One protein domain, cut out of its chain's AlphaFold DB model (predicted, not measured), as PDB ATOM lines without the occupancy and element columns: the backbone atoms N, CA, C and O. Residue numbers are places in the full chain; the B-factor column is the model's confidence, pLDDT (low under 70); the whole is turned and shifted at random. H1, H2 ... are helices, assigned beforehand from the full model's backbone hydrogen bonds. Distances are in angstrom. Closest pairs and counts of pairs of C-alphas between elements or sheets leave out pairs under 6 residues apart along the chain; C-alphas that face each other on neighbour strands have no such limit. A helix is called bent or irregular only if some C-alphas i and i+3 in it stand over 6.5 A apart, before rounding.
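AT A GLANCE: This is residues 2 to 18, 52 to 117, 133 to 180 and 189 to 261 of the 474 residues of the protein "Ntox15 domain-containing protein" of Massilia phosphatilytica (UniProt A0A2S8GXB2). Four helices, H2, H3, H6 and H7, cross at slants to make the core of a long body; H6 and H7 lie side by side. H1 packs on H2 and H3 toward one end, H8, H9, H10 and H11 gather toward the other, and H4 and H5 pack on one side. The printed part has 204 residues with eleven named helices, H1 to H11 in chain order, and no named strand: the class is all helix. The whole is compact, with a radius of gyration of the C-alphas of 17.3 A, yet elongated, spanning 60 by 33 by 25 A.

IN THESE COORDINATES: H1, residues 2 to 18, begins at C-alpha 2 (-83.280, 25.609, -101.302) and is 24.7 A long. H2, residues 55 to 77, 32.3 A, has a kink of 27 degrees near residue 69. H3, residues 84 to 107, 33.9 A, is irregular: C-alphas 85 and 88 are 7.5 A apart. H4 is residues 133 to 146, H5 152 to 155 and H6 159 to 174, 21.9 A. H7, residues 193 to 219, is the longest at 38.3 A. H8 is residues 223 to 234, H9 240 to 249, H10 251 to 256 and H11 258 to 261, ending at C-alpha 261 (-53.318, 34.701, -118.771).

HOW THE PARTS SIT: H7 is the hub, touching seven helices. It touches H6 at a shallow tilt of 21 degrees, opposite ways, the C-alphas of Gly 169 and Ala 196 closest at 4.0 A. It touches H2 at a steep tilt of 47 degrees, Ala 62 to Ala 197 closest at 4.3 A between C-alphas. H2 and H3 form a helical hairpin, their closest C-alphas, Gly 67 and Val 91, 5.7 A apart. H1 touches H3, closest at Leu 11 and Ile 107, 6.0 A between C-alphas. H1 and H7 are apart. H4 touches H3, and H5 touches H7, with Ile 155 and Ala 210 closest at 5.6 A between C-alphas. H8 and H9 form a hairpin, closest C-alphas Glu 234 and Pro 241, 4.2 A. H10 and H11 touch H7. Every O i to N i+4 pair is within hydrogen-bond range in H1, H4 and H6 to H10, against 16 of 19 in H2 and 17 of 20 in H3; H5 and H11 are too short for one.

THE WHOLE: The farthest C-alphas, Gly 180 and Lys 223, are 61.5 A apart. The printed part has three cuts: C-alphas 18 and 52 are 15.3 A apart across the first, C-alphas 117 and 133 are 15.6 A apart across the second, and C-alphas 180 and 189 are 13.6 A apart across the third. Of the links printed whole, none is long. Mean pLDDT of the printed part is 73.0; 70 residues are under 70, among them 102 to 117 and 133 to 147.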
ATOM      1  N   GLN A   2     -82.897  26.167-102.618       56.72
ATOM      2  CA  GLN A   2     -83.280  25.609-101.302       56.72
ATOM      3  C   GLN A   2     -82.206  25.773-100.204       56.72
ATOM      4  O   GLN A   2     -82.542  26.026 -99.050       56.72
ATOM      5  N   GLU A   3     -80.918  25.671-100.548       57.31
ATOM      6  CA  GLU A   3     -79.813  25.839 -99.586       57.31
ATOM      7  C   GLU A   3     -79.672  27.275 -99.072       57.31
ATOM      8  O   GLU A   3     -79.571  27.487 -97.869       57.31
ATOM      9  N   VAL A   4     -79.752  28.263 -99.962       64.88
ATOM     10  CA  VAL A   4     -79.704  29.696 -99.620       64.88
ATOM     11  C   VAL A   4     -80.824  30.072 -98.645       64.88
ATOM     12  O   VAL A   4     -80.580  30.731 -97.637       64.88
ATOM     13  N   SER A   5     -82.046  29.595 -98.905       69.94
ATOM     14  CA  SER A   5     -83.191  29.800 -98.009       69.94
ATOM     15  C   SER A   5     -82.958  29.174 -96.628       69.94
ATOM     16  O   SER A   5     -83.179  29.823 -95.603       69.94
ATOM     17  N   ARG A   6     -82.414  27.947 -96.581       65.69
ATOM     18  CA  ARG A   6     -82.004  27.303 -95.323       65.69
ATOM     19  C   ARG A   6     -80.995  28.153 -94.550       65.69
ATOM     20  O   ARG A   6     -81.225  28.424 -93.379       65.69
ATOM     21  N   VAL A   7     -79.928  28.631 -95.191       63.25
ATOM     22  CA  VAL A   7     -78.893  29.438 -94.517       63.25
ATOM     23  C   VAL A   7     -79.471  30.734 -93.939       63.25
ATOM     24  O   VAL A   7     -79.148  31.095 -92.808       63.25
ATOM     25  N   TRP A   8     -80.383  31.404 -94.649       78.94
ATOM     26  CA  TRP A   8     -81.068  32.585 -94.115       78.94
ATOM     27  C   TRP A   8     -81.920  32.279 -92.885       78.94
ATOM     28  O   TRP A   8     -81.875  33.028 -91.906       78.94
ATOM     29  N   ASN A   9     -82.669  31.177 -92.910       71.44
ATOM     30  CA  ASN A   9     -83.464  30.744 -91.764       71.44
ATOM     31  C   ASN A   9     -82.571  30.420 -90.565       71.44
ATOM     32  O   ASN A   9     -82.925  30.715 -89.426       71.44
ATOM     33  N   ASP A  10     -81.403  29.836 -90.807       64.69
ATOM     34  CA  ASP A  10     -80.451  29.462 -89.769       64.69
ATOM     35  C   ASP A  10     -79.786  30.691 -89.140       64.69
ATOM     36  O   ASP A  10     -79.713  30.783 -87.912       64.69
ATOM     37  N   LEU A  11     -79.397  31.678 -89.954       67.50
ATOM     38  CA  LEU A  11     -78.939  32.983 -89.473       67.50
ATOM     39  C   LEU A  11     -80.031  33.664 -88.641       67.50
ATOM     40  O   LEU A  11     -79.751  34.165 -87.557       67.50
ATOM     41  N   LYS A  12     -81.293  33.621 -89.085       77.88
ATOM     42  CA  LYS A  12     -82.403  34.213 -88.330       77.88
ATOM     43  C   LYS A  12     -82.635  33.521 -86.988       77.88
ATOM     44  O   LYS A  12     -82.817  34.195 -85.978       77.88
ATOM     45  N   ARG A  13     -82.557  32.188 -86.941       68.75
ATOM     46  CA  ARG A  13     -82.635  31.437 -85.676       68.75
ATOM     47  C   ARG A  13     -81.480  31.785 -84.738       68.75
ATOM     48  O   ARG A  13     -81.715  31.973 -83.549       68.75
ATOM     49  N   LYS A  14     -80.255  31.901 -85.260       68.88
ATOM     50  CA  LYS A  14     -79.070  32.278 -84.476       68.88
ATOM     51  C   LYS A  14     -79.163  33.711 -83.943       68.88
ATOM     52  O   LYS A  14     -78.823  33.934 -82.789       68.88
ATOM     53  N   GLU A  15     -79.647  34.661 -84.740       74.62
ATOM     54  CA  GLU A  15     -79.926  36.029 -84.284       74.62
ATOM     55  C   GLU A  15     -80.925  36.017 -83.121       74.62
ATOM     56  O   GLU A  15     -80.612  36.542 -82.059       74.62
ATOM     57  N   ASN A  16     -82.060  35.325 -83.273       71.31
ATOM     58  CA  ASN A  16     -83.074  35.226 -82.219       71.31
ATOM     59  C   ASN A  16     -82.526  34.582 -80.926       71.31
ATOM     60  O   ASN A  16     -82.887  35.004 -79.833       71.31
ATOM     61  N   GLN A  17     -81.636  33.585 -81.041       66.06
ATOM     62  CA  GLN A  17     -80.942  32.983 -79.892       66.06
ATOM     63  C   GLN A  17     -80.003  33.959 -79.177       66.06
ATOM     64  O   GLN A  17     -79.798  33.827 -77.978       66.06
ATOM     65  N   LEU A  18     -79.389  34.896 -79.902       66.25
ATOM     66  CA  LEU A  18     -78.485  35.893 -79.321       66.25
ATOM     67  C   LEU A  18     -79.246  37.060 -78.675       66.25
ATOM     68  O   LEU A  18     -78.728  37.667 -77.746       66.25
ATOM     69  N   GLN A  52     -79.112  50.220 -85.409       52.69
ATOM     70  CA  GLN A  52     -80.511  49.782 -85.330       52.69
ATOM     71  C   GLN A  52     -80.843  48.596 -86.254       52.69
ATOM     72  O   GLN A  52     -81.917  48.007 -86.143       52.69
ATOM     73  N   LEU A  53     -79.944  48.212 -87.169       62.34
ATOM     74  CA  LEU A  53     -80.188  47.092 -88.082       62.34
ATOM     75  C   LEU A  53     -79.930  45.751 -87.385       62.34
ATOM     76  O   LEU A  53     -78.905  45.581 -86.732       62.34
ATOM     77  N   GLY A  54     -80.814  44.769 -87.590       74.88
ATOM     78  CA  GLY A  54     -80.578  43.373 -87.197       74.88
ATOM     79  C   GLY A  54     -79.301  42.791 -87.821       74.88
ATOM     80  O   GLY A  54     -78.918  43.184 -88.928       74.88
ATOM     81  N   ARG A  55     -78.660  41.810 -87.171       82.75
ATOM     82  CA  ARG A  55     -77.474  41.105 -87.704       82.75
ATOM     83  C   ARG A  55     -77.744  40.519 -89.081       82.75
ATOM     84  O   ARG A  55     -76.941  40.674 -89.999       82.75
ATOM     85  N   VAL A  56     -78.907  39.888 -89.246       85.12
ATOM     86  CA  VAL A  56     -79.332  39.320 -90.534       85.12
ATOM     87  C   VAL A  56     -79.502  40.419 -91.579       85.12
ATOM     88  O   VAL A  56     -79.085  40.252 -92.725       85.12
ATOM     89  N   THR A  57     -80.071  41.559 -91.189       85.00
ATOM     90  CA  THR A  57     -80.274  42.706 -92.081       85.00
ATOM     91  C   THR A  57     -78.949  43.300 -92.544       85.00
ATOM     92  O   THR A  57     -78.800  43.599 -93.727       85.00
ATOM     93  N   ARG A  58     -77.953  43.403 -91.660       85.56
ATOM     94  CA  ARG A  58     -76.608  43.853 -92.031       85.56
ATOM     95  C   ARG A  58     -75.909  42.891 -92.981       85.56
ATOM     96  O   ARG A  58     -75.321  43.347 -93.955       85.56
ATOM     97  N   VAL A  59     -76.018  41.580 -92.757       88.94
ATOM     98  CA  VAL A  59     -75.475  40.573 -93.686       88.94
ATOM     99  C   VAL A  59     -76.151  40.665 -95.057       88.94
ATOM    100  O   VAL A  59     -75.460  40.664 -96.073       88.94
ATOM    101  N   ARG A  60     -77.483  40.822 -95.110       90.31
ATOM    102  CA  ARG A  60     -78.211  41.067 -96.370       90.31
ATOM    103  C   ARG A  60     -77.727  42.326 -97.073       90.31
ATOM    104  O   ARG A  60     -77.456  42.276 -98.267       90.31
ATOM    105  N   LYS A  61     -77.600  43.428 -96.331       86.19
ATOM    106  CA  LYS A  61     -77.137  44.709 -96.862       86.19
ATOM    107  C   LYS A  61     -75.712  44.602 -97.406       86.19
ATOM    108  O   LYS A  61     -75.474  45.000 -98.537       86.19
ATOM    109  N   ALA A  62     -74.791  43.998 -96.659       89.19
ATOM    110  CA  ALA A  62     -73.410  43.818 -97.098       89.19
ATOM    111  C   ALA A  62     -73.312  42.947 -98.365       89.19
ATOM    112  O   ALA A  62     -72.598  43.302 -99.300       89.19
ATOM    113  N   LEU A  63     -74.069  41.843 -98.438       90.62
ATOM    114  CA  LEU A  63     -74.138  41.002 -99.639       90.62
ATOM    115  C   LEU A  63     -74.715  41.767-100.831       90.62
ATOM    116  O   LEU A  63     -74.132  41.720-101.914       90.62
ATOM    117  N   HIS A  64     -75.809  42.502-100.639       91.62
ATOM    118  CA  HIS A  64     -76.410  43.334-101.678       91.62
ATOM    119  C   HIS A  64     -75.418  44.384-102.210       91.62
ATOM    120  O   HIS A  64     -75.147  44.429-103.409       91.62
ATOM    121  N   ASP A  65     -74.802  45.155-101.314       87.44
ATOM    122  CA  ASP A  65     -73.917  46.271-101.664       87.44
ATOM    123  C   ASP A  65     -72.583  45.798-102.270       87.44
ATOM    124  O   ASP A  65     -71.967  46.504-103.072       87.44
ATOM    125  N   SER A  66     -72.154  44.573-101.954       91.31
ATOM    126  CA  SER A  66     -70.944  43.968-102.526       91.31
ATOM    127  C   SER A  66     -71.061  43.646-104.021       91.31
ATOM    128  O   SER A  66     -70.044  43.496-104.700       91.31
ATOM    129  N   GLY A  67     -72.281  43.552-104.559       88.56
ATOM    130  CA  GLY A  67     -72.525  43.235-105.965       88.56
ATOM    131  C   GLY A  67     -72.062  44.343-106.920       88.56
ATOM    132  O   GLY A  67     -71.140  44.111-107.704       88.56
ATOM    133  N   PRO A  68     -72.629  45.562-106.834       85.00
ATOM    134  CA  PRO A  68     -72.185  46.702-107.641       85.00
ATOM    135  C   PRO A  68     -70.710  47.069-107.422       85.00
ATOM    136  O   PRO A  68     -70.035  47.527-108.344       85.00
ATOM    137  N   LEU A  69     -70.180  46.857-106.210       82.69
ATOM    138  CA  LEU A  69     -68.752  47.031-105.925       82.69
ATOM    139  C   LEU A  69     -67.895  46.049-106.729       82.69
ATOM    140  O   LEU A  69     -66.978  46.481-107.424       82.69
ATOM    141  N   ALA A  70     -68.231  44.757-106.703       87.12
ATOM    142  CA  ALA A  70     -67.510  43.740-107.460       87.12
ATOM    143  C   ALA A  70     -67.555  43.998-108.973       87.12
ATOM    144  O   ALA A  70     -66.541  43.832-109.647       87.12
ATOM    145  N   GLN A  71     -68.700  44.453-109.498       83.44
ATOM    146  CA  GLN A  71     -68.850  44.807-110.915       83.44
ATOM    147  C   GLN A  71     -67.904  45.937-111.331       83.44
ATOM    148  O   GLN A  71     -67.219  45.807-112.341       83.44
ATOM    149  N   ARG A  72     -67.809  47.012-110.540       82.50
ATOM    150  CA  ARG A  72     -66.859  48.103-110.813       82.50
ATOM    151  C   ARG A  72     -65.415  47.606-110.792       82.50
ATOM    152  O   ARG A  72     -64.688  47.790-111.761       82.50
ATOM    153  N   MET A  73     -65.047  46.878-109.738       81.81
ATOM    154  CA  MET A  73     -63.689  46.362-109.556       81.81
ATOM    155  C   MET A  73     -63.253  45.397-110.665       81.81
ATOM    156  O   MET A  73     -62.079  45.365-111.024       81.81
ATOM    157  N   ILE A  74     -64.161  44.568-111.192       82.75
ATOM    158  CA  ILE A  74     -63.809  43.625-112.258       82.75
ATOM    159  C   ILE A  74     -63.786  44.284-113.639       82.75
ATOM    160  O   ILE A  74     -62.930  43.933-114.446       82.75
ATOM    161  N   VAL A  75     -64.659  45.262-113.903       80.44
ATOM    162  CA  VAL A  75     -64.635  46.045-115.152       80.44
ATOM    163  C   VAL A  75     -63.321  46.817-115.276       80.44
ATOM    164  O   VAL A  75     -62.725  46.826-116.349       80.44
ATOM    165  N   GLU A  76     -62.816  47.376-114.173       74.12
ATOM    166  CA  GLU A  76     -61.491  48.009-114.125       74.12
ATOM    167  C   GLU A  76     -60.359  47.025-114.473       74.12
ATOM    168  O   GLU A  76     -59.415  47.381-115.175       74.12
ATOM    169  N   ARG A  77     -60.456  45.763-114.029       76.12
ATOM    170  CA  ARG A  77     -59.433  44.725-114.271       76.12
ATOM    171  C   ARG A  77     -59.498  44.097-115.661       76.12
ATOM    172  O   ARG A  77     -58.480  43.659-116.193       76.12
ATOM    173  N   LEU A  78     -60.693  44.005-116.233       78.38
ATOM    174  CA  LEU A  78     -60.946  43.387-117.536       78.38
ATOM    175  C   LEU A  78     -61.135  44.421-118.649       78.38
ATOM    176  O   LEU A  78     -61.736  44.096-119.670       78.38
ATOM    177  N   ALA A  79     -60.639  45.647-118.428       68.00
ATOM    178  CA  ALA A  79     -60.741  46.809-119.307       68.00
ATOM    179  C   ALA A  79     -60.870  46.416-120.788       68.00
ATOM    180  O   ALA A  79     -59.937  45.886-121.387       68.00
ATOM    181  N   GLY A  80     -62.054  46.647-121.366       67.19
ATOM    182  CA  GLY A  80     -62.349  46.273-122.748       67.19
ATOM    183  C   GLY A  80     -63.136  44.973-122.937       67.19
ATOM    184  O   GLY A  80     -63.272  44.550-124.082       67.19
ATOM    185  N   ILE A  81     -63.703  44.368-121.886       78.88
ATOM    186  CA  ILE A  81     -64.685  43.270-121.962       78.88
ATOM    187  C   ILE A  81     -65.999  43.712-121.297       78.88
ATOM    188  O   ILE A  81     -66.019  44.030-120.109       78.88
ATOM    189  N   ASP A  82     -67.104  43.728-122.052       79.56
ATOM    190  CA  ASP A  82     -68.418  44.092-121.505       79.56
ATOM    191  C   ASP A  82     -69.059  42.896-120.792       79.56
ATOM    192  O   ASP A  82     -69.495  41.931-121.421       79.56
ATOM    193  N   LEU A  83     -69.121  42.975-119.464       80.38
ATOM    194  CA  LEU A  83     -69.731  41.958-118.613       80.38
ATOM    195  C   LEU A  83     -71.215  42.213-118.346       80.38
ATOM    196  O   LEU A  83     -71.838  41.370-117.711       80.38
ATOM    197  N   SER A  84     -71.798  43.334-118.780       79.06
ATOM    198  CA  SER A  84     -73.157  43.768-118.409       79.06
ATOM    199  C   SER A  84     -74.213  42.663-118.566       79.06
ATOM    200  O   SER A  84     -75.059  42.471-117.690       79.06
ATOM    201  N   MET A  85     -74.098  41.862-119.629       80.94
ATOM    202  CA  MET A  85     -74.998  40.753-119.946       80.94
ATOM    203  C   MET A  85     -74.986  39.615-118.913       80.94
ATOM    204  O   MET A  85     -76.022  38.966-118.719       80.94
ATOM    205  N   ILE A  86     -73.839  39.366-118.271       86.44
ATOM    206  CA  ILE A  86     -73.603  38.228-117.368       86.44
ATOM    207  C   ILE A  86     -73.228  38.642-115.939       86.44
ATOM    208  O   ILE A  86     -73.190  37.803-115.040       86.44
ATOM    209  N   ALA A  87     -72.968  39.927-115.699       80.00
ATOM    210  CA  ALA A  87     -72.447  40.442-114.439       80.00
ATOM    211  C   ALA A  87     -73.409  40.187-113.277       80.00
ATOM    212  O   ALA A  87     -72.972  39.815-112.192       80.00
ATOM    213  N   SER A  88     -74.716  40.342-113.492       81.69
ATOM    214  CA  SER A  88     -75.733  40.033-112.479       81.69
ATOM    215  C   SER A  88     -75.795  38.538-112.150       81.69
ATOM    216  O   SER A  88     -75.959  38.176-110.986       81.69
ATOM    217  N   ILE A  89     -75.596  37.673-113.150       86.06
ATOM    218  CA  ILE A  89     -75.598  36.213-113.000       86.06
ATOM    219  C   ILE A  89     -74.387  35.767-112.171       86.06
ATOM    220  O   ILE A  89     -74.534  35.052-111.179       86.06
ATOM    221  N   LEU A  90     -73.193  36.238-112.542       86.25
ATOM    222  CA  LEU A  90     -71.954  35.919-111.836       86.25
ATOM    223  C   LEU A  90     -71.951  36.461-110.405       86.25
ATOM    224  O   LEU A  90     -71.594  35.738-109.477       86.25
ATOM    225  N   VAL A  91     -72.392  37.706-110.207       88.81
ATOM    226  CA  VAL A  91     -72.504  38.306-108.872       88.81
ATOM    227  C   VAL A  91     -73.495  37.534-108.009       88.81
ATOM    228  O   VAL A  91     -73.176  37.241-106.862       88.81
ATOM    229  N   SER A  92     -74.655  37.149-108.549       85.62
ATOM    230  CA  SER A  92     -75.641  36.360-107.803       85.62
ATOM    231  C   SER A  92     -75.075  35.004-107.370       85.62
ATOM    232  O   SER A  92     -75.241  34.605-106.217       85.62
ATOM    233  N   ALA A  93     -74.335  34.321-108.250       86.44
ATOM    234  CA  ALA A  93     -73.658  33.075-107.898       86.44
ATOM    235  C   ALA A  93     -72.604  33.281-106.795       86.44
ATOM    236  O   ALA A  93     -72.503  32.473-105.870       86.44
ATOM    237  N   CYS A  94     -71.849  34.381-106.852       89.00
ATOM    238  CA  CYS A  94     -70.847  34.697-105.839       89.00
ATOM    239  C   CYS A  94     -71.478  35.094-104.490       89.00
ATOM    240  O   CYS A  94     -70.987  34.651-103.455       89.00
ATOM    241  N   GLN A  95     -72.590  35.836-104.488       88.75
ATOM    242  CA  GLN A  95     -73.357  36.165-103.279       88.75
ATOM    243  C   GLN A  95     -73.890  34.901-102.596       88.75
ATOM    244  O   GLN A  95     -73.819  34.779-101.373       88.75
ATOM    245  N   ASP A  96     -74.377  33.938-103.379       83.38
ATOM    246  CA  ASP A  96     -74.832  32.654-102.855       83.38
ATOM    247  C   ASP A  96     -73.674  31.836-102.280       83.38
ATOM    248  O   ASP A  96     -73.801  31.292-101.184       83.38
ATOM    249  N   LEU A  97     -72.525  31.799-102.957       81.62
ATOM    250  CA  LEU A  97     -71.316  31.161-102.438       81.62
ATOM    251  C   LEU A  97     -70.848  31.818-101.128       81.62
ATOM    252  O   LEU A  97     -70.553  31.119-100.156       81.62
ATOM    253  N   ALA A  98     -70.826  33.151-101.081       84.81
ATOM    254  CA  ALA A  98     -70.448  33.928 -99.908       84.81
ATOM    255  C   ALA A  98     -71.398  33.687 -98.730       84.81
ATOM    256  O   ALA A  98     -70.948  33.540 -97.594       84.81
ATOM    257  N   LEU A  99     -72.702  33.592 -98.991       82.25
ATOM    258  CA  LEU A  99     -73.704  33.296 -97.977       82.25
ATOM    259  C   LEU A  99     -73.611  31.847 -97.493       82.25
ATOM    260  O   LEU A  99     -73.593  31.618 -96.286       82.25
ATOM    261  N   ILE A 100     -73.549  30.871 -98.401       69.19
ATOM    262  CA  ILE A 100     -73.504  29.450 -98.037       69.19
ATOM    263  C   ILE A 100     -72.246  29.157 -97.222       69.19
ATOM    264  O   ILE A 100     -72.316  28.522 -96.169       69.19
ATOM    265  N   TYR A 101     -71.101  29.674 -97.665       71.25
ATOM    266  CA  TYR A 101     -69.851  29.500 -96.949       71.25
ATOM    267  C   TYR A 101     -69.777  30.385 -95.699       71.25
ATOM    268  O   TYR A 101     -69.703  29.875 -94.583       71.25
ATOM    269  N   GLY A 102     -69.836  31.707 -95.855       64.31
ATOM    270  CA  GLY A 102     -69.636  32.664 -94.769       64.31
ATOM    271  C   GLY A 102     -70.763  32.651 -93.734       64.31
ATOM    272  O   GLY A 102     -70.491  32.697 -92.535       64.31
ATOM    273  N   GLY A 103     -72.019  32.476 -94.148       61.31
ATOM    274  CA  GLY A 103     -73.158  32.323 -93.233       61.31
ATOM    275  C   GLY A 103     -73.013  31.096 -92.330       61.31
ATOM    276  O   GLY A 103     -73.291  31.173 -91.131       61.31
ATOM    277  N   SER A 104     -72.464  29.993 -92.856       56.47
ATOM    278  CA  SER A 104     -72.183  28.791 -92.059       56.47
ATOM    279  C   SER A 104     -71.136  29.027 -90.962       56.47
ATOM    280  O   SER A 104     -71.248  28.449 -89.880       56.47
ATOM    281  N   THR A 105     -70.163  29.921 -91.190       55.50
ATOM    282  CA  THR A 105     -69.126  30.243 -90.193       55.50
ATOM    283  C   THR A 105     -69.696  30.971 -88.975       55.50
ATOM    284  O   THR A 105     -69.270  30.735 -87.846       55.50
ATOM    285  N   VAL A 106     -70.712  31.800 -89.197       57.19
ATOM    286  CA  VAL A 106     -71.370  32.607 -88.169       57.19
ATOM    287  C   VAL A 106     -72.419  31.804 -87.394       57.19
ATOM    288  O   VAL A 106     -72.479  31.873 -86.168       57.19
ATOM    289  N   ILE A 107     -73.196  30.957 -88.076       53.19
ATOM    290  CA  ILE A 107     -74.106  30.007 -87.410       53.19
ATOM    291  C   ILE A 107     -73.299  29.002 -86.563       53.19
ATOM    292  O   ILE A 107     -73.721  28.602 -85.475       53.19
ATOM    293  N   GLY A 108     -72.117  28.612 -87.051       43.31
ATOM    294  CA  GLY A 108     -71.218  27.640 -86.436       43.31
ATOM    295  C   GLY A 108     -70.430  28.136 -85.221       43.31
ATOM    296  O   GLY A 108     -69.902  27.297 -84.489       43.31
ATOM    297  N   GLY A 109     -70.397  29.439 -84.936       41.78
ATOM    298  CA  GLY A 109     -69.525  30.026 -83.917       41.78
ATOM    299  C   GLY A 109     -68.066  30.058 -84.385       41.78
ATOM    300  O   GLY A 109     -67.509  29.056 -84.834       41.78
ATOM    301  N   PHE A 110     -67.451  31.232 -84.281       34.97
ATOM    302  CA  PHE A 110     -66.134  31.534 -84.834       34.97
ATOM    303  C   PHE A 110     -65.011  30.874 -84.023       34.97
ATOM    304  O   PHE A 110     -64.391  31.500 -83.169       34.97
ATOM    305  N   ILE A 111     -64.758  29.592 -84.280       33.34
ATOM    306  CA  ILE A 111     -63.603  28.857 -83.765       33.34
ATOM    307  C   ILE A 111     -63.082  27.931 -84.884       33.34
ATOM    308  O   ILE A 111     -63.621  26.857 -85.126       33.34
ATOM    309  N   GLY A 112     -62.083  28.433 -85.621       30.11
ATOM    310  CA  GLY A 112     -61.060  27.689 -86.376       30.11
ATOM    311  C   GLY A 112     -61.418  26.354 -87.049       30.11
ATOM    312  O   GLY A 112     -60.808  25.325 -86.775       30.11
ATOM    313  N   GLY A 113     -62.280  26.398 -88.063       30.59
ATOM    314  CA  GLY A 113     -62.238  25.434 -89.165       30.59
ATOM    315  C   GLY A 113     -63.393  24.435 -89.229       30.59
ATOM    316  O   GLY A 113     -63.771  23.801 -88.250       30.59
ATOM    317  N   VAL A 114     -63.850  24.245 -90.469       29.19
ATOM    318  CA  VAL A 114     -64.865  23.294 -90.948       29.19
ATOM    319  C   VAL A 114     -66.307  23.800 -90.820       29.19
ATOM    320  O   VAL A 114     -67.036  23.495 -89.879       29.19
ATOM    321  N   GLY A 115     -66.747  24.520 -91.860       30.73
ATOM    322  CA  GLY A 115     -68.158  24.702 -92.215       30.73
ATOM    323  C   GLY A 115     -68.784  23.371 -92.643       30.73
ATOM    324  O   GLY A 115     -69.083  23.152 -93.813       30.73
ATOM    325  N   GLY A 116     -68.924  22.451 -91.692       32.66
ATOM    326  CA  GLY A 116     -69.528  21.140 -91.882       32.66
ATOM    327  C   GLY A 116     -70.925  21.129 -91.290       32.66
ATOM    328  O   GLY A 116     -71.112  20.616 -90.195       32.66
ATOM    329  N   ALA A 117     -71.890  21.733 -91.981       34.69
ATOM    330  CA  ALA A 117     -73.311  21.520 -91.691       34.69
ATOM    331  C   ALA A 117     -74.241  21.630 -92.916       34.69
ATOM    332  O   ALA A 117     -75.420  21.332 -92.768       34.69
ATOM    333  N   ALA A 133     -59.627  16.225-100.179       32.47
ATOM    334  CA  ALA A 133     -60.683  17.181 -99.839       32.47
ATOM    335  C   ALA A 133     -60.321  18.662 -99.663       32.47
ATOM    336  O   ALA A 133     -61.173  19.424 -99.214       32.47
ATOM    337  N   ALA A 134     -59.138  19.119-100.080       29.52
ATOM    338  CA  ALA A 134     -59.032  20.532-100.462       29.52
ATOM    339  C   ALA A 134     -59.730  20.746-101.822       29.52
ATOM    340  O   ALA A 134     -60.567  21.634-101.952       29.52
ATOM    341  N   GLY A 135     -59.494  19.839-102.781       31.81
ATOM    342  CA  GLY A 135     -60.170  19.814-104.081       31.81
ATOM    343  C   GLY A 135     -61.630  19.352-104.026       31.81
ATOM    344  O   GLY A 135     -62.454  19.921-104.727       31.81
ATOM    345  N   SER A 136     -62.005  18.391-103.166       38.38
ATOM    346  CA  SER A 136     -63.403  17.912-103.098       38.38
ATOM    347  C   SER A 136     -64.365  18.842-102.347       38.38
ATOM    348  O   SER A 136     -65.548  18.877-102.675       38.38
ATOM    349  N   TYR A 137     -63.887  19.643-101.386       46.38
ATOM    350  CA  TYR A 137     -64.721  20.640-100.700       46.38
ATOM    351  C   TYR A 137     -64.918  21.895-101.556       46.38
ATOM    352  O   TYR A 137     -66.042  22.366-101.727       46.38
ATOM    353  N   VAL A 138     -63.829  22.402-102.143       46.97
ATOM    354  CA  VAL A 138     -63.867  23.509-103.107       46.97
ATOM    355  C   VAL A 138     -64.639  23.099-104.362       46.97
ATOM    356  O   VAL A 138     -65.528  23.822-104.798       46.97
ATOM    357  N   GLY A 139     -64.368  21.905-104.887       47.56
ATOM    358  CA  GLY A 139     -65.095  21.321-106.006       47.56
ATOM    359  C   GLY A 139     -66.561  21.063-105.698       47.56
ATOM    360  O   GLY A 139     -67.400  21.322-106.548       47.56
ATOM    361  N   GLY A 140     -66.898  20.645-104.475       55.25
ATOM    362  CA  GLY A 140     -68.280  20.499-104.018       55.25
ATOM    363  C   GLY A 140     -69.030  21.830-103.939       55.25
ATOM    364  O   GLY A 140     -70.178  21.892-104.361       55.25
ATOM    365  N   LEU A 141     -68.380  22.902-103.471       53.69
ATOM    366  CA  LEU A 141     -68.927  24.268-103.447       53.69
ATOM    367  C   LEU A 141     -69.123  24.844-104.856       53.69
ATOM    368  O   LEU A 141     -70.148  25.448-105.154       53.69
ATOM    369  N   ILE A 142     -68.138  24.654-105.733       60.53
ATOM    370  CA  ILE A 142     -68.213  25.081-107.133       60.53
ATOM    371  C   ILE A 142     -69.286  24.283-107.869       60.53
ATOM    372  O   ILE A 142     -70.078  24.859-108.604       60.53
ATOM    373  N   LEU A 143     -69.360  22.971-107.660       59.47
ATOM    374  CA  LEU A 143     -70.366  22.122-108.287       59.47
ATOM    375  C   LEU A 143     -71.770  22.419-107.747       59.47
ATOM    376  O   LEU A 143     -72.718  22.442-108.524       59.47
ATOM    377  N   SER A 144     -71.924  22.689-106.450       54.91
ATOM    378  CA  SER A 144     -73.229  23.006-105.860       54.91
ATOM    379  C   SER A 144     -73.743  24.388-106.262       54.91
ATOM    380  O   SER A 144     -74.943  24.563-106.473       54.91
ATOM    381  N   VAL A 145     -72.844  25.368-106.402       62.50
ATOM    382  CA  VAL A 145     -73.211  26.728-106.798       62.50
ATOM    383  C   VAL A 145     -73.282  26.857-108.315       62.50
ATOM    384  O   VAL A 145     -74.283  27.337-108.826       62.50
ATOM    385  N   LEU A 146     -72.253  26.434-109.048       68.25
ATOM    386  CA  LEU A 146     -72.126  26.656-110.491       68.25
ATOM    387  C   LEU A 146     -72.515  25.441-111.339       68.25
ATOM    388  O   LEU A 146     -72.873  25.629-112.495       68.25
ATOM    389  N   GLY A 147     -72.479  24.214-110.818       64.38
ATOM    390  CA  GLY A 147     -72.834  23.013-111.591       64.38
ATOM    391  C   GLY A 147     -71.786  22.568-112.617       64.38
ATOM    392  O   GLY A 147     -72.096  21.741-113.468       64.38
ATOM    393  N   LEU A 148     -70.560  23.098-112.550       70.25
ATOM    394  CA  LEU A 148     -69.528  22.923-113.581       70.25
ATOM    395  C   LEU A 148     -68.454  21.964-113.091       70.25
ATOM    396  O   LEU A 148     -67.655  22.319-112.224       70.25
ATOM    397  N   LYS A 149     -68.438  20.747-113.637       64.94
ATOM    398  CA  LYS A 149     -67.465  19.716-113.255       64.94
ATOM    399  C   LYS A 149     -66.092  20.026-113.845       64.94
ATOM    400  O   LYS A 149     -65.092  19.896-113.147       64.94
ATOM    401  N   SER A 150     -66.057  20.503-115.089       65.31
ATOM    402  CA  SER A 150     -64.833  20.851-115.825       65.31
ATOM    403  C   SER A 150     -64.012  21.978-115.185       65.31
ATOM    404  O   SER A 150     -62.794  22.019-115.346       65.31
ATOM    405  N   LEU A 151     -64.651  22.877-114.426       65.50
ATOM    406  CA  LEU A 151     -63.990  24.042-113.827       65.50
ATOM    407  C   LEU A 151     -63.414  23.790-112.425       65.50
ATOM    408  O   LEU A 151     -62.690  24.638-111.902       65.50
ATOM    409  N   VAL A 152     -63.719  22.646-111.804       58.31
ATOM    410  CA  VAL A 152     -63.327  22.339-110.416       58.31
ATOM    411  C   VAL A 152     -61.811  22.384-110.221       58.31
ATOM    412  O   VAL A 152     -61.330  22.940-109.235       58.31
ATOM    413  N   GLU A 153     -61.065  21.817-111.165       57.97
ATOM    414  CA  GLU A 153     -59.611  21.682-111.066       57.97
ATOM    415  C   GLU A 153     -58.894  23.027-111.246       57.97
ATOM    416  O   GLU A 153     -57.981  23.348-110.491       57.97
ATOM    417  N   GLY A 154     -59.361  23.863-112.180       60.12
ATOM    418  CA  GLY A 154     -58.714  25.140-112.495       60.12
ATOM    419  C   GLY A 154     -58.972  26.259-111.480       60.12
ATOM    420  O   GLY A 154     -58.217  27.225-111.426       60.12
ATOM    421  N   ILE A 155     -60.033  26.159-110.673       63.22
ATOM    422  CA  ILE A 155     -60.426  27.207-109.715       63.22
ATOM    423  C   ILE A 155     -59.932  26.885-108.283       63.22
ATOM    424  O   ILE A 155     -60.001  27.728-107.383       63.22
ATOM    425  N   ALA A 156     -59.373  25.689-108.058       56.12
ATOM    426  CA  ALA A 156     -59.002  25.173-106.738       56.12
ATOM    427  C   ALA A 156     -58.063  26.095-105.932       56.12
ATOM    428  O   ALA A 156     -58.205  26.206-104.713       56.12
ATOM    429  N   GLU A 157     -57.144  26.795-106.601       59.81
ATOM    430  CA  GLU A 157     -56.158  27.677-105.961       59.81
ATOM    431  C   GLU A 157     -56.722  29.058-105.584       59.81
ATOM    432  O   GLU A 157     -56.328  29.644-104.571       59.81
ATOM    433  N   ALA A 158     -57.686  29.573-106.353       63.34
ATOM    434  CA  ALA A 158     -58.274  30.896-106.135       63.34
ATOM    435  C   ALA A 158     -59.305  30.902-104.993       63.34
ATOM    436  O   ALA A 158     -59.509  31.910-104.308       63.34
ATOM    437  N   ILE A 159     -59.948  29.762-104.748       68.06
ATOM    438  CA  ILE A 159     -61.072  29.667-103.814       68.06
ATOM    439  C   ILE A 159     -60.660  29.924-102.367       68.06
ATOM    440  O   ILE A 159     -61.316  30.750-101.738       68.06
ATOM    441  N   PRO A 160     -59.578  29.346-101.812       64.50
ATOM    442  CA  PRO A 160     -59.166  29.651-100.443       64.50
ATOM    443  C   PRO A 160     -58.981  31.152-100.183       64.50
ATOM    444  O   PRO A 160     -59.283  31.623 -99.088       64.50
ATOM    445  N   ALA A 161     -58.516  31.914-101.181       66.56
ATOM    446  CA  ALA A 161     -58.405  33.366-101.082       66.56
ATOM    447  C   ALA A 161     -59.776  34.050-101.043       66.56
ATOM    448  O   ALA A 161     -60.020  34.853-100.141       66.56
ATOM    449  N   ALA A 162     -60.692  33.682-101.941       76.88
ATOM    450  CA  ALA A 162     -62.059  34.202-101.935       76.88
ATOM    451  C   ALA A 162     -62.822  33.863-100.644       76.88
ATOM    452  O   ALA A 162     -63.496  34.714-100.069       76.88
ATOM    453  N   LEU A 163     -62.670  32.636-100.139       73.44
ATOM    454  CA  LEU A 163     -63.334  32.166 -98.924       73.44
ATOM    455  C   LEU A 163     -62.919  32.973 -97.685       73.44
ATOM    456  O   LEU A 163     -63.769  33.275 -96.847       73.44
ATOM    457  N   ARG A 164     -61.647  33.386 -97.582       72.00
ATOM    458  CA  ARG A 164     -61.185  34.276 -96.499       72.00
ATOM    459  C   ARG A 164     -61.896  35.626 -96.529       72.00
ATOM    460  O   ARG A 164     -62.322  36.113 -95.484       72.00
ATOM    461  N   HIS A 165     -62.053  36.202 -97.718       79.88
ATOM    462  CA  HIS A 165     -62.790  37.448 -97.913       79.88
ATOM    463  C   HIS A 165     -64.275  37.297 -97.559       79.88
ATOM    464  O   HIS A 165     -64.817  38.134 -96.838       79.88
ATOM    465  N   TYR A 166     -64.912  36.191 -97.956       81.81
ATOM    466  CA  TYR A 166     -66.298  35.901 -97.577       81.81
ATOM    467  C   TYR A 166     -66.484  35.730 -96.074       81.81
ATOM    468  O   TYR A 166     -67.399  36.311 -95.496       81.81
ATOM    469  N   GLN A 167     -65.597  34.983 -95.420       75.44
ATOM    470  CA  GLN A 167     -65.633  34.820 -93.972       75.44
ATOM    471  C   GLN A 167     -65.478  36.165 -93.255       75.44
ATOM    472  O   GLN A 167     -66.249  36.464 -92.346       75.44
ATOM    473  N   LYS A 168     -64.502  36.979 -93.671       74.12
ATOM    474  CA  LYS A 168     -64.240  38.292 -93.075       74.12
ATOM    475  C   LYS A 168     -65.430  39.237 -93.248       74.12
ATOM    476  O   LYS A 168     -65.891  39.805 -92.263       74.12
ATOM    477  N   GLY A 169     -65.975  39.335 -94.461       77.06
ATOM    478  CA  GLY A 169     -67.109  40.207 -94.755       77.06
ATOM    479  C   GLY A 169     -68.390  39.801 -94.021       77.06
ATOM    480  O   GLY A 169     -69.043  40.644 -93.409       77.06
ATOM    481  N   ILE A 170     -68.732  38.507 -93.995       82.88
ATOM    482  CA  ILE A 170     -69.912  38.035 -93.252       82.88
ATOM    483  C   ILE A 170     -69.734  38.225 -91.738       82.88
ATOM    484  O   ILE A 170     -70.686  38.622 -91.067       82.88
ATOM    485  N   ALA A 171     -68.535  37.995 -91.193       77.44
ATOM    486  CA  ALA A 171     -68.256  38.215 -89.774       77.44
ATOM    487  C   ALA A 171     -68.332  39.699 -89.377       77.44
ATOM    488  O   ALA A 171     -68.894  40.013 -88.325       77.44
ATOM    489  N   GLU A 172     -67.821  40.605 -90.215       75.88
ATOM    490  CA  GLU A 172     -67.916  42.049 -89.981       75.88
ATOM    491  C   GLU A 172     -69.375  42.517 -90.012       75.88
ATOM    492  O   GLU A 172     -69.824  43.170 -89.074       75.88
ATOM    493  N   ALA A 173     -70.157  42.102 -91.017       82.62
ATOM    494  CA  ALA A 173     -71.580  42.438 -91.088       82.62
ATOM    495  C   ALA A 173     -72.383  41.846 -89.918       82.62
ATOM    496  O   ALA A 173     -73.310  42.481 -89.404       82.62
ATOM    497  N   TRP A 174     -72.038  40.635 -89.474       82.44
ATOM    498  CA  TRP A 174     -72.710  39.981 -88.356       82.44
ATOM    499  C   TRP A 174     -72.448  40.672 -87.013       82.44
ATOM    500  O   TRP A 174     -73.371  40.799 -86.202       82.44
ATOM    501  N   GLY A 175     -71.226  41.155 -86.785       72.44
ATOM    502  CA  GLY A 175     -70.815  41.805 -85.539       72.44
ATOM    503  C   GLY A 175     -70.546  40.827 -84.377       72.44
ATOM    504  O   GLY A 175     -70.641  39.608 -84.533       72.44
ATOM    505  N   PRO A 176     -70.206  41.331 -83.178       65.31
ATOM    506  CA  PRO A 176     -69.708  40.528 -82.055       65.31
ATOM    507  C   PRO A 176     -70.827  39.751 -81.338       65.31
ATOM    508  O   PRO A 176     -71.930  40.270 -81.198       65.31
ATOM    509  N   GLU A 177     -70.565  38.522 -80.860       56.09
ATOM    510  CA  GLU A 177     -71.581  37.659 -80.211       56.09
ATOM    511  C   GLU A 177     -71.854  37.980 -78.720       56.09
ATOM    512  O   GLU A 177     -72.955  37.705 -78.253       56.09
ATOM    513  N   ARG A 178     -70.902  38.567 -77.971       52.59
ATOM    514  CA  ARG A 178     -71.081  39.071 -76.585       52.59
ATOM    515  C   ARG A 178     -70.156  40.262 -76.311       52.59
ATOM    516  O   ARG A 178     -68.960  40.170 -76.585       52.59
ATOM    517  N   GLN A 179     -70.682  41.344 -75.730       50.66
ATOM    518  CA  GLN A 179     -69.885  42.471 -75.224       50.66
ATOM    519  C   GLN A 179     -69.562  42.271 -73.737       50.66
ATOM    520  O   GLN A 179     -70.189  42.856 -72.866       50.66
ATOM    521  N   GLY A 180     -68.579  41.418 -73.450       42.06
ATOM    522  CA  GLY A 180     -67.847  41.453 -72.183       42.06
ATOM    523  C   GLY A 180     -66.437  41.971 -72.459       42.06
ATOM    524  O   GLY A 180     -65.713  41.377 -73.256       42.06
ATOM    525  N   THR A 189     -64.973  43.988 -84.336       50.44
ATOM    526  CA  THR A 189     -65.986  44.052 -85.410       50.44
ATOM    527  C   THR A 189     -67.165  44.896 -84.928       50.44
ATOM    528  O   THR A 189     -67.648  44.705 -83.808       50.44
ATOM    529  N   ARG A 190     -67.593  45.879 -85.727       57.56
ATOM    530  CA  ARG A 190     -68.581  46.886 -85.291       57.56
ATOM    531  C   ARG A 190     -69.953  46.670 -85.913       57.56
ATOM    532  O   ARG A 190     -70.907  47.317 -85.498       57.56
ATOM    533  N   GLY A 191     -70.070  45.743 -86.866       61.72
ATOM    534  CA  GLY A 191     -71.255  45.663 -87.715       61.72
ATOM    535  C   GLY A 191     -71.153  46.607 -88.914       61.72
ATOM    536  O   GLY A 191     -72.183  47.072 -89.399       61.72
ATOM    537  N   ASP A 192     -69.943  46.934 -89.383       73.50
ATOM    538  CA  ASP A 192     -69.765  47.867 -90.495       73.50
ATOM    539  C   ASP A 192     -70.141  47.206 -91.830       73.50
ATOM    540  O   ASP A 192     -69.396  46.419 -92.417       73.50
ATOM    541  N   THR A 193     -71.327  47.549 -92.336       80.06
ATOM    542  CA  THR A 193     -71.825  47.006 -93.608       80.06
ATOM    543  C   THR A 193     -71.011  47.447 -94.824       80.06
ATOM    544  O   THR A 193     -70.999  46.717 -95.811       80.06
ATOM    545  N   ALA A 194     -70.326  48.595 -94.773       74.62
ATOM    546  CA  ALA A 194     -69.520  49.092 -95.884       74.62
ATOM    547  C   ALA A 194     -68.185  48.343 -95.969       74.62
ATOM    548  O   ALA A 194     -67.832  47.836 -97.036       74.62
ATOM    549  N   ALA A 195     -67.493  48.186 -94.836       73.38
ATOM    550  CA  ALA A 195     -66.286  47.363 -94.754       73.38
ATOM    551  C   ALA A 195     -66.582  45.898 -95.116       73.38
ATOM    552  O   ALA A 195     -65.867  45.288 -95.914       73.38
ATOM    553  N   ALA A 196     -67.698  45.359 -94.611       83.38
ATOM    554  CA  ALA A 196     -68.164  44.026 -94.963       83.38
ATOM    555  C   ALA A 196     -68.436  43.872 -96.467       83.38
ATOM    556  O   ALA A 196     -67.984  42.903 -97.075       83.38
ATOM    557  N   ALA A 197     -69.148  44.824 -97.080       86.00
ATOM    558  CA  ALA A 197     -69.441  44.805 -98.511       86.00
ATOM    559  C   ALA A 197     -68.164  44.861 -99.361       86.00
ATOM    560  O   ALA A 197     -68.069  44.161-100.368       86.00
ATOM    561  N   PHE A 198     -67.168  45.643 -98.940       81.50
ATOM    562  CA  PHE A 198     -65.871  45.718 -99.608       81.50
ATOM    563  C   PHE A 198     -65.105  44.389 -99.538       81.50
ATOM    564  O   PHE A 198     -64.586  43.915-100.552       81.50
ATOM    565  N   ASP A 199     -65.061  43.739 -98.371       82.50
ATOM    566  CA  ASP A 199     -64.438  42.419 -98.236       82.50
ATOM    567  C   ASP A 199     -65.162  41.365 -99.091       82.50
ATOM    568  O   ASP A 199     -64.511  40.629 -99.831       82.50
ATOM    569  N   LEU A 200     -66.499  41.338 -99.074       88.06
ATOM    570  CA  LEU A 200     -67.299  40.448 -99.926       88.06
ATOM    571  C   LEU A 200     -67.038  40.686-101.423       88.06
ATOM    572  O   LEU A 200     -66.860  39.726-102.173       88.06
ATOM    573  N   ALA A 201     -66.940  41.949-101.847       88.62
ATOM    574  CA  ALA A 201     -66.666  42.313-103.234       88.62
ATOM    575  C   ALA A 201     -65.291  41.815-103.705       88.62
ATOM    576  O   ALA A 201     -65.175  41.293-104.812       88.62
ATOM    577  N   ASN A 202     -64.261  41.882-102.854       84.00
ATOM    578  CA  ASN A 202     -62.950  41.299-103.161       84.00
ATOM    579  C   ASN A 202     -63.036  39.778-103.371       84.00
ATOM    580  O   ASN A 202     -62.436  39.253-104.310       84.00
ATOM    581  N   GLY A 203     -63.820  39.076-102.547       84.62
ATOM    582  CA  GLY A 203     -64.084  37.650-102.736       84.62
ATOM    583  C   GLY A 203     -64.780  37.354-104.070       84.62
ATOM    584  O   GLY A 203     -64.336  36.467-104.801       84.62
ATOM    585  N   HIS A 204     -65.804  38.142-104.427       90.25
ATOM    586  CA  HIS A 204     -66.515  38.018-105.705       90.25
ATOM    587  C   HIS A 204     -65.561  38.174-106.894       90.25
ATOM    588  O   HIS A 204     -65.556  37.334-107.791       90.25
ATOM    589  N   VAL A 205     -64.711  39.205-106.881       87.62
ATOM    590  CA  VAL A 205     -63.753  39.465-107.967       87.62
ATOM    591  C   VAL A 205     -62.775  38.303-108.137       87.62
ATOM    592  O   VAL A 205     -62.506  37.910-109.268       87.62
ATOM    593  N   ILE A 206     -62.275  37.715-107.044       85.06
ATOM    594  CA  ILE A 206     -61.384  36.544-107.112       85.06
ATOM    595  C   ILE A 206     -62.088  35.361-107.789       85.06
ATOM    596  O   ILE A 206     -61.517  34.747-108.689       85.06
ATOM    597  N   VAL A 207     -63.328  35.056-107.393       85.62
ATOM    598  CA  VAL A 207     -64.097  33.945-107.977       85.62
ATOM    599  C   VAL A 207     -64.405  34.202-109.449       85.62
ATOM    600  O   VAL A 207     -64.192  33.321-110.277       85.62
ATOM    601  N   MET A 208     -64.859  35.406-109.796       87.44
ATOM    602  CA  MET A 208     -65.179  35.768-111.176       87.44
ATOM    603  C   MET A 208     -63.946  35.711-112.086       87.44
ATOM    604  O   MET A 208     -64.027  35.144-113.173       87.44
ATOM    605  N   MET A 209     -62.798  36.228-111.635       84.38
ATOM    606  CA  MET A 209     -61.537  36.133-112.379       84.38
ATOM    607  C   MET A 209     -61.113  34.678-112.572       84.38
ATOM    608  O   MET A 209     -60.770  34.295-113.683       84.38
ATOM    609  N   ALA A 210     -61.204  33.848-111.531       83.19
ATOM    610  CA  ALA A 210     -60.865  32.433-111.635       83.19
ATOM    611  C   ALA A 210     -61.774  31.691-112.626       83.19
ATOM    612  O   ALA A 210     -61.284  30.938-113.462       83.19
ATOM    613  N   ILE A 211     -63.088  31.940-112.586       84.12
ATOM    614  CA  ILE A 211     -64.042  31.369-113.547       84.12
ATOM    615  C   ILE A 211     -63.654  31.760-114.978       84.12
ATOM    616  O   ILE A 211     -63.532  30.886-115.835       84.12
ATOM    617  N   LEU A 212     -63.417  33.049-115.231       86.94
ATOM    618  CA  LEU A 212     -63.077  33.554-116.562       86.94
ATOM    619  C   LEU A 212     -61.716  33.042-117.051       86.94
ATOM    620  O   LEU A 212     -61.596  32.660-118.215       86.94
ATOM    621  N   SER A 213     -60.709  32.963-116.179       82.56
ATOM    622  CA  SER A 213     -59.394  32.400-116.506       82.56
ATOM    623  C   SER A 213     -59.498  30.930-116.899       82.56
ATOM    624  O   SER A 213     -58.942  30.528-117.920       82.56
ATOM    625  N   VAL A 214     -60.257  30.128-116.148       81.00
ATOM    626  CA  VAL A 214     -60.410  28.702-116.460       81.00
ATOM    627  C   VAL A 214     -61.241  28.497-117.720       81.00
ATOM    628  O   VAL A 214     -60.857  27.675-118.548       81.00
ATOM    629  N   MET A 215     -62.308  29.273-117.927       83.62
ATOM    630  CA  MET A 215     -63.058  29.259-119.190       83.62
ATOM    631  C   MET A 215     -62.137  29.562-120.376       83.62
ATOM    632  O   MET A 215     -62.114  28.808-121.346       83.62
ATOM    633  N   THR A 216     -61.308  30.602-120.266       84.56
ATOM    634  CA  THR A 216     -60.348  30.994-121.311       84.56
ATOM    635  C   THR A 216     -59.326  29.887-121.586       84.56
ATOM    636  O   THR A 216     -59.057  29.557-122.745       84.56
ATOM    637  N   ALA A 217     -58.790  29.263-120.534       79.81
ATOM    638  CA  ALA A 217     -57.855  28.150-120.655       79.81
ATOM    639  C   ALA A 217     -58.502  26.930-121.331       79.81
ATOM    640  O   ALA A 217     -57.897  26.334-122.217       79.81
ATOM    641  N   TYR A 218     -59.738  26.583-120.965       78.88
ATOM    642  CA  TYR A 218     -60.460  25.439-121.530       78.88
ATOM    643  C   TYR A 218     -60.823  25.653-123.003       78.88
ATOM    644  O   TYR A 218     -60.625  24.766-123.831       78.88
ATOM    645  N   MET A 219     -61.274  26.861-123.357       77.12
ATOM    646  CA  MET A 219     -61.545  27.236-124.749       77.12
ATOM    647  C   MET A 219     -60.292  27.192-125.628       77.12
ATOM    648  O   MET A 219     -60.399  27.103-126.848       77.12
ATOM    649  N   SER A 220     -59.099  27.251-125.036       79.75
ATOM    650  CA  SER A 220     -57.826  27.227-125.762       79.75
ATOM    651  C   SER A 220     -57.285  25.811-126.026       79.75
ATOM    652  O   SER A 220     -56.321  25.679-126.773       79.75
ATOM    653  N   ARG A 221     -57.890  24.751-125.459       79.75
ATOM    654  CA  ARG A 221     -57.384  23.362-125.548       79.75
ATOM    655  C   ARG A 221     -57.829  22.590-126.797       79.75
ATOM    656  O   ARG A 221     -57.102  21.713-127.254       79.75
ATOM    657  N   GLY A 222     -58.977  22.929-127.387       79.88
ATOM    658  CA  GLY A 222     -59.459  22.301-128.623       79.88
ATOM    659  C   GLY A 222     -60.980  22.352-128.800       79.88
ATOM    660  O   GLY A 222     -61.719  22.710-127.885       79.88
ATOM    661  N   LYS A 223     -61.470  21.974-129.993       81.75
ATOM    662  CA  LYS A 223     -62.910  22.021-130.336       81.75
ATOM    663  C   LYS A 223     -63.775  21.107-129.454       81.75
ATOM    664  O   LYS A 223     -64.895  21.482-129.123       81.75
ATOM    665  N   ALA A 224     -63.259  19.937-129.070       82.38
ATOM    666  CA  ALA A 224     -63.972  18.987-128.213       82.38
ATOM    667  C   ALA A 224     -64.157  19.536-126.785       82.38
ATOM    668  O   ALA A 224     -65.279  19.575-126.286       82.38
ATOM    669  N   ASP A 225     -63.087  20.055-126.176       79.06
ATOM    670  CA  ASP A 225     -63.124  20.646-124.832       79.06
ATOM    671  C   ASP A 225     -64.013  21.895-124.775       79.06
ATOM    672  O   ASP A 225     -64.783  22.079-123.828       79.06
ATOM    673  N   ARG A 226     -63.980  22.724-125.828       84.06
ATOM    674  CA  ARG A 226     -64.887  23.871-125.983       84.06
ATOM    675  C   ARG A 226     -66.356  23.441-125.960       84.06
ATOM    676  O   ARG A 226     -67.149  24.060-125.255       84.06
ATOM    677  N   ALA A 227     -66.723  22.397-126.706       84.62
ATOM    678  CA  ALA A 227     -68.100  21.905-126.750       84.62
ATOM    679  C   ALA A 227     -68.561  21.351-125.390       84.62
ATOM    680  O   ALA A 227     -69.696  21.596-124.979       84.62
ATOM    681  N   VAL A 228     -67.673  20.662-124.664       85.00
ATOM    682  CA  VAL A 228     -67.952  20.161-123.308       85.00
ATOM    683  C   VAL A 228     -68.213  21.317-122.344       85.00
ATOM    684  O   VAL A 228     -69.239  21.311-121.665       85.00
ATOM    685  N   LEU A 229     -67.341  22.331-122.319       83.94
ATOM    686  CA  LEU A 229     -67.500  23.491-121.439       83.94
ATOM    687  C   LEU A 229     -68.795  24.261-121.734       83.94
ATOM    688  O   LEU A 229     -69.542  24.568-120.807       83.94
ATOM    689  N   LEU A 230     -69.082  24.563-123.005       85.75
ATOM    690  CA  LEU A 230     -70.289  25.308-123.377       85.75
ATOM    691  C   LEU A 230     -71.561  24.543-122.996       85.75
ATOM    692  O   LEU A 230     -72.462  25.132-122.402       85.75
ATOM    693  N   ASN A 231     -71.595  23.228-123.229       85.81
ATOM    694  CA  ASN A 231     -72.715  22.378-122.831       85.81
ATOM    695  C   ASN A 231     -72.870  22.284-121.298       85.81
ATOM    696  O   ASN A 231     -73.994  22.225-120.798       85.81
ATOM    697  N   GLU A 232     -71.778  22.293-120.524       83.06
ATOM    698  CA  GLU A 232     -71.854  22.362-119.056       83.06
ATOM    699  C   GLU A 232     -72.384  23.719-118.561       83.06
ATOM    700  O   GLU A 232     -73.229  23.754-117.664       83.06
ATOM    701  N   ILE A 233     -71.931  24.832-119.151       85.88
ATOM    702  CA  ILE A 233     -72.410  26.183-118.815       85.88
ATOM    703  C   ILE A 233     -73.891  26.327-119.157       85.88
ATOM    704  O   ILE A 233     -74.662  26.816-118.333       85.88
ATOM    705  N   GLU A 234     -74.303  25.866-120.334       86.25
ATOM    706  CA  GLU A 234     -75.686  25.945-120.797       86.25
ATOM    707  C   GLU A 234     -76.646  25.180-119.877       86.25
ATOM    708  O   GLU A 234     -77.719  25.681-119.539       86.25
ATOM    709  N   ARG A 235     -76.232  23.998-119.403       82.00
ATOM    710  CA  ARG A 235     -77.010  23.162-118.474       82.00
ATOM    711  C   ARG A 235     -76.898  23.596-117.014       82.00
ATOM    712  O   ARG A 235     -77.581  23.029-116.157       82.00
ATOM    713  N   SER A 236     -76.050  24.575-116.702       79.62
ATOM    714  CA  SER A 236     -75.913  25.084-115.341       79.62
ATOM    715  C   SER A 236     -77.194  25.809-114.914       79.62
ATOM    716  O   SER A 236     -77.606  26.763-115.576       79.62
ATOM    717  N   PRO A 237     -77.782  25.467-113.753       74.12
ATOM    718  CA  PRO A 237     -78.949  26.172-113.227       74.12
ATOM    719  C   PRO A 237     -78.638  27.614-112.795       74.12
ATOM    720  O   PRO A 237     -79.564  28.366-112.494       74.12
ATOM    721  N   ARG A 238     -77.355  27.999-112.702       79.62
ATOM    722  CA  ARG A 238     -76.944  29.367-112.358       79.62
ATOM    723  C   ARG A 238     -76.413  30.146-113.538       79.62
ATOM    724  O   ARG A 238     -76.800  31.296-113.674       79.62
ATOM    725  N   LEU A 239     -75.533  29.562-114.347       83.06
ATOM    726  CA  LEU A 239     -74.950  30.279-115.480       83.06
ATOM    727  C   LEU A 239     -75.897  30.282-116.685       83.06
ATOM    728  O   LEU A 239     -76.272  31.345-117.181       83.06
ATOM    729  N   GLY A 240     -76.323  29.097-117.114       86.56
ATOM    730  CA  GLY A 240     -77.294  28.916-118.181       86.56
ATOM    731  C   GLY A 240     -76.821  29.375-119.571       86.56
ATOM    732  O   GLY A 240     -75.668  29.783-119.767       86.56
ATOM    733  N   PRO A 241     -77.731  29.360-120.562       88.50
ATOM    734  CA  PRO A 241     -77.410  29.616-121.971       88.50
ATOM    735  C   PRO A 241     -76.872  31.027-122.230       88.50
ATOM    736  O   PRO A 241     -76.052  31.227-123.120       88.50
ATOM    737  N   ARG A 242     -77.282  32.019-121.427       87.69
ATOM    738  CA  ARG A 242     -76.816  33.408-121.576       87.69
ATOM    739  C   ARG A 242     -75.316  33.541-121.346       87.69
ATOM    740  O   ARG A 242     -74.652  34.267-122.077       87.69
ATOM    741  N   VAL A 243     -74.789  32.852-120.335       86.69
ATOM    742  CA  VAL A 243     -73.350  32.871-120.054       86.69
ATOM    743  C   VAL A 243     -72.596  32.066-121.106       86.69
ATOM    744  O   VAL A 243     -71.550  32.523-121.551       86.69
ATOM    745  N   ALA A 244     -73.142  30.934-121.566       88.81
ATOM    746  CA  ALA A 244     -72.537  30.145-122.641       88.81
ATOM    747  C   ALA A 244     -72.388  30.969-123.934       88.81
ATOM    748  O   ALA A 244     -71.286  31.082-124.468       88.81
ATOM    749  N   ALA A 245     -73.463  31.636-124.367       89.62
ATOM    750  CA  ALA A 245     -73.455  32.504-125.543       89.62
ATOM    751  C   ALA A 245     -72.491  33.690-125.387       89.62
ATOM    752  O   ALA A 245     -71.770  34.038-126.319       89.62
ATOM    753  N   TRP A 246     -72.440  34.302-124.200       91.06
ATOM    754  CA  TRP A 246     -71.523  35.408-123.939       91.06
ATOM    755  C   TRP A 246     -70.052  34.972-123.992       91.06
ATOM    756  O   TRP A 246     -69.233  35.679-124.578       91.06
ATOM    757  N   VAL A 247     -69.721  33.814-123.409       89.88
ATOM    758  CA  VAL A 247     -68.362  33.245-123.422       89.88
ATOM    759  C   VAL A 247     -67.926  32.951-124.857       89.88
ATOM    760  O   VAL A 247     -66.810  33.292-125.239       89.88
ATOM    761  N   GLU A 248     -68.823  32.395-125.671       88.12
ATOM    762  CA  GLU A 248     -68.570  32.136-127.088       88.12
ATOM    763  C   GLU A 248     -68.347  33.424-127.898       88.12
ATOM    764  O   GLU A 248     -67.385  33.518-128.658       88.12
ATOM    765  N   GLN A 249     -69.176  34.450-127.694       88.94
ATOM    766  CA  GLN A 249     -69.056  35.734-128.396       88.94
ATOM    767  C   GLN A 249     -67.810  36.535-127.993       88.94
ATOM    768  O   GLN A 249     -67.315  37.344-128.777       88.94
ATOM    769  N   ASN A 250     -67.300  36.339-126.773       88.25
ATOM    770  CA  ASN A 250     -66.164  37.090-126.237       88.25
ATOM    771  C   ASN A 250     -64.857  36.282-126.201       88.25
ATOM    772  O   ASN A 250     -63.886  36.756-125.613       88.25
ATOM    773  N   GLU A 251     -64.791  35.119-126.857       84.44
ATOM    774  CA  GLU A 251     -63.628  34.216-126.851       84.44
ATOM    775  C   GLU A 251     -62.308  34.937-127.155       84.44
ATOM    776  O   GLU A 251     -61.369  34.902-126.360       84.44
ATOM    777  N   GLU A 252     -62.243  35.635-128.289       82.06
ATOM    778  CA  GLU A 252     -61.036  36.333-128.739       82.06
ATOM    779  C   GLU A 252     -60.609  37.443-127.773       82.06
ATOM    780  O   GLU A 252     -59.418  37.679-127.569       82.06
ATOM    781  N   ARG A 253     -61.576  38.114-127.138       83.31
ATOM    782  CA  ARG A 253     -61.314  39.189-126.170       83.31
ATOM    783  C   ARG A 253     -60.814  38.623-124.846       83.31
ATOM    784  O   ARG A 253     -59.849  39.142-124.297       83.31
ATOM    785  N   LEU A 254     -61.420  37.532-124.375       83.69
ATOM    786  CA  LEU A 254     -60.983  36.798-123.187       83.69
ATOM    787  C   LEU A 254     -59.559  36.262-123.368       83.69
ATOM    788  O   LEU A 254     -58.715  36.453-122.495       83.69
ATOM    789  N   ARG A 255     -59.263  35.674-124.536       81.44
ATOM    790  CA  ARG A 255     -57.924  35.173-124.871       81.44
ATOM    791  C   ARG A 255     -56.872  36.268-124.880       81.44
ATOM    792  O   ARG A 255     -55.761  36.015-124.438       81.44
ATOM    793  N   ARG A 256     -57.189  37.468-125.368       83.31
ATOM    794  CA  ARG A 256     -56.227  38.582-125.452       83.31
ATOM    795  C   ARG A 256     -56.002  39.304-124.128       83.31
ATOM    796  O   ARG A 256     -55.101  40.132-124.069       83.31
ATOM    797  N   GLN A 257     -56.774  39.000-123.083       81.56
ATOM    798  CA  GLN A 257     -56.707  39.743-121.833       81.56
ATOM    799  C   GLN A 257     -55.530  39.294-120.949       81.56
ATOM    800  O   GLN A 257     -55.565  38.185-120.405       81.56
ATOM    801  N   PRO A 258     -54.526  40.157-120.688       76.44
ATOM    802  CA  PRO A 258     -53.347  39.764-119.908       76.44
ATOM    803  C   PRO A 258     -53.689  39.376-118.465       76.44
ATOM    804  O   PRO A 258     -53.087  38.466-117.899       76.44
ATOM    805  N   ALA A 259     -54.719  40.009-117.890       71.94
ATOM    806  CA  ALA A 259     -55.201  39.722-116.538       71.94
ATOM    807  C   ALA A 259     -55.757  38.293-116.366       71.94
ATOM    808  O   ALA A 259     -55.856  37.824-115.235       71.94
ATOM    809  N   LEU A 260     -56.120  37.607-117.459       73.69
ATOM    810  CA  LEU A 260     -56.622  36.230-117.432       73.69
ATOM    811  C   LEU A 260     -55.534  35.185-117.737       73.69
ATOM    812  O   LEU A 260     -55.699  34.027-117.355       73.69
ATOM    813  N   GLN A 261     -54.425  35.585-118.374       65.25
ATOM    814  CA  GLN A 261     -53.318  34.701-118.771       65.25
ATOM    815  C   GLN A 261     -52.303  34.432-117.645       65.25
ATOM    816  O   GLN A 261     -51.648  33.392-117.638       65.25
TER     817      GLN A 261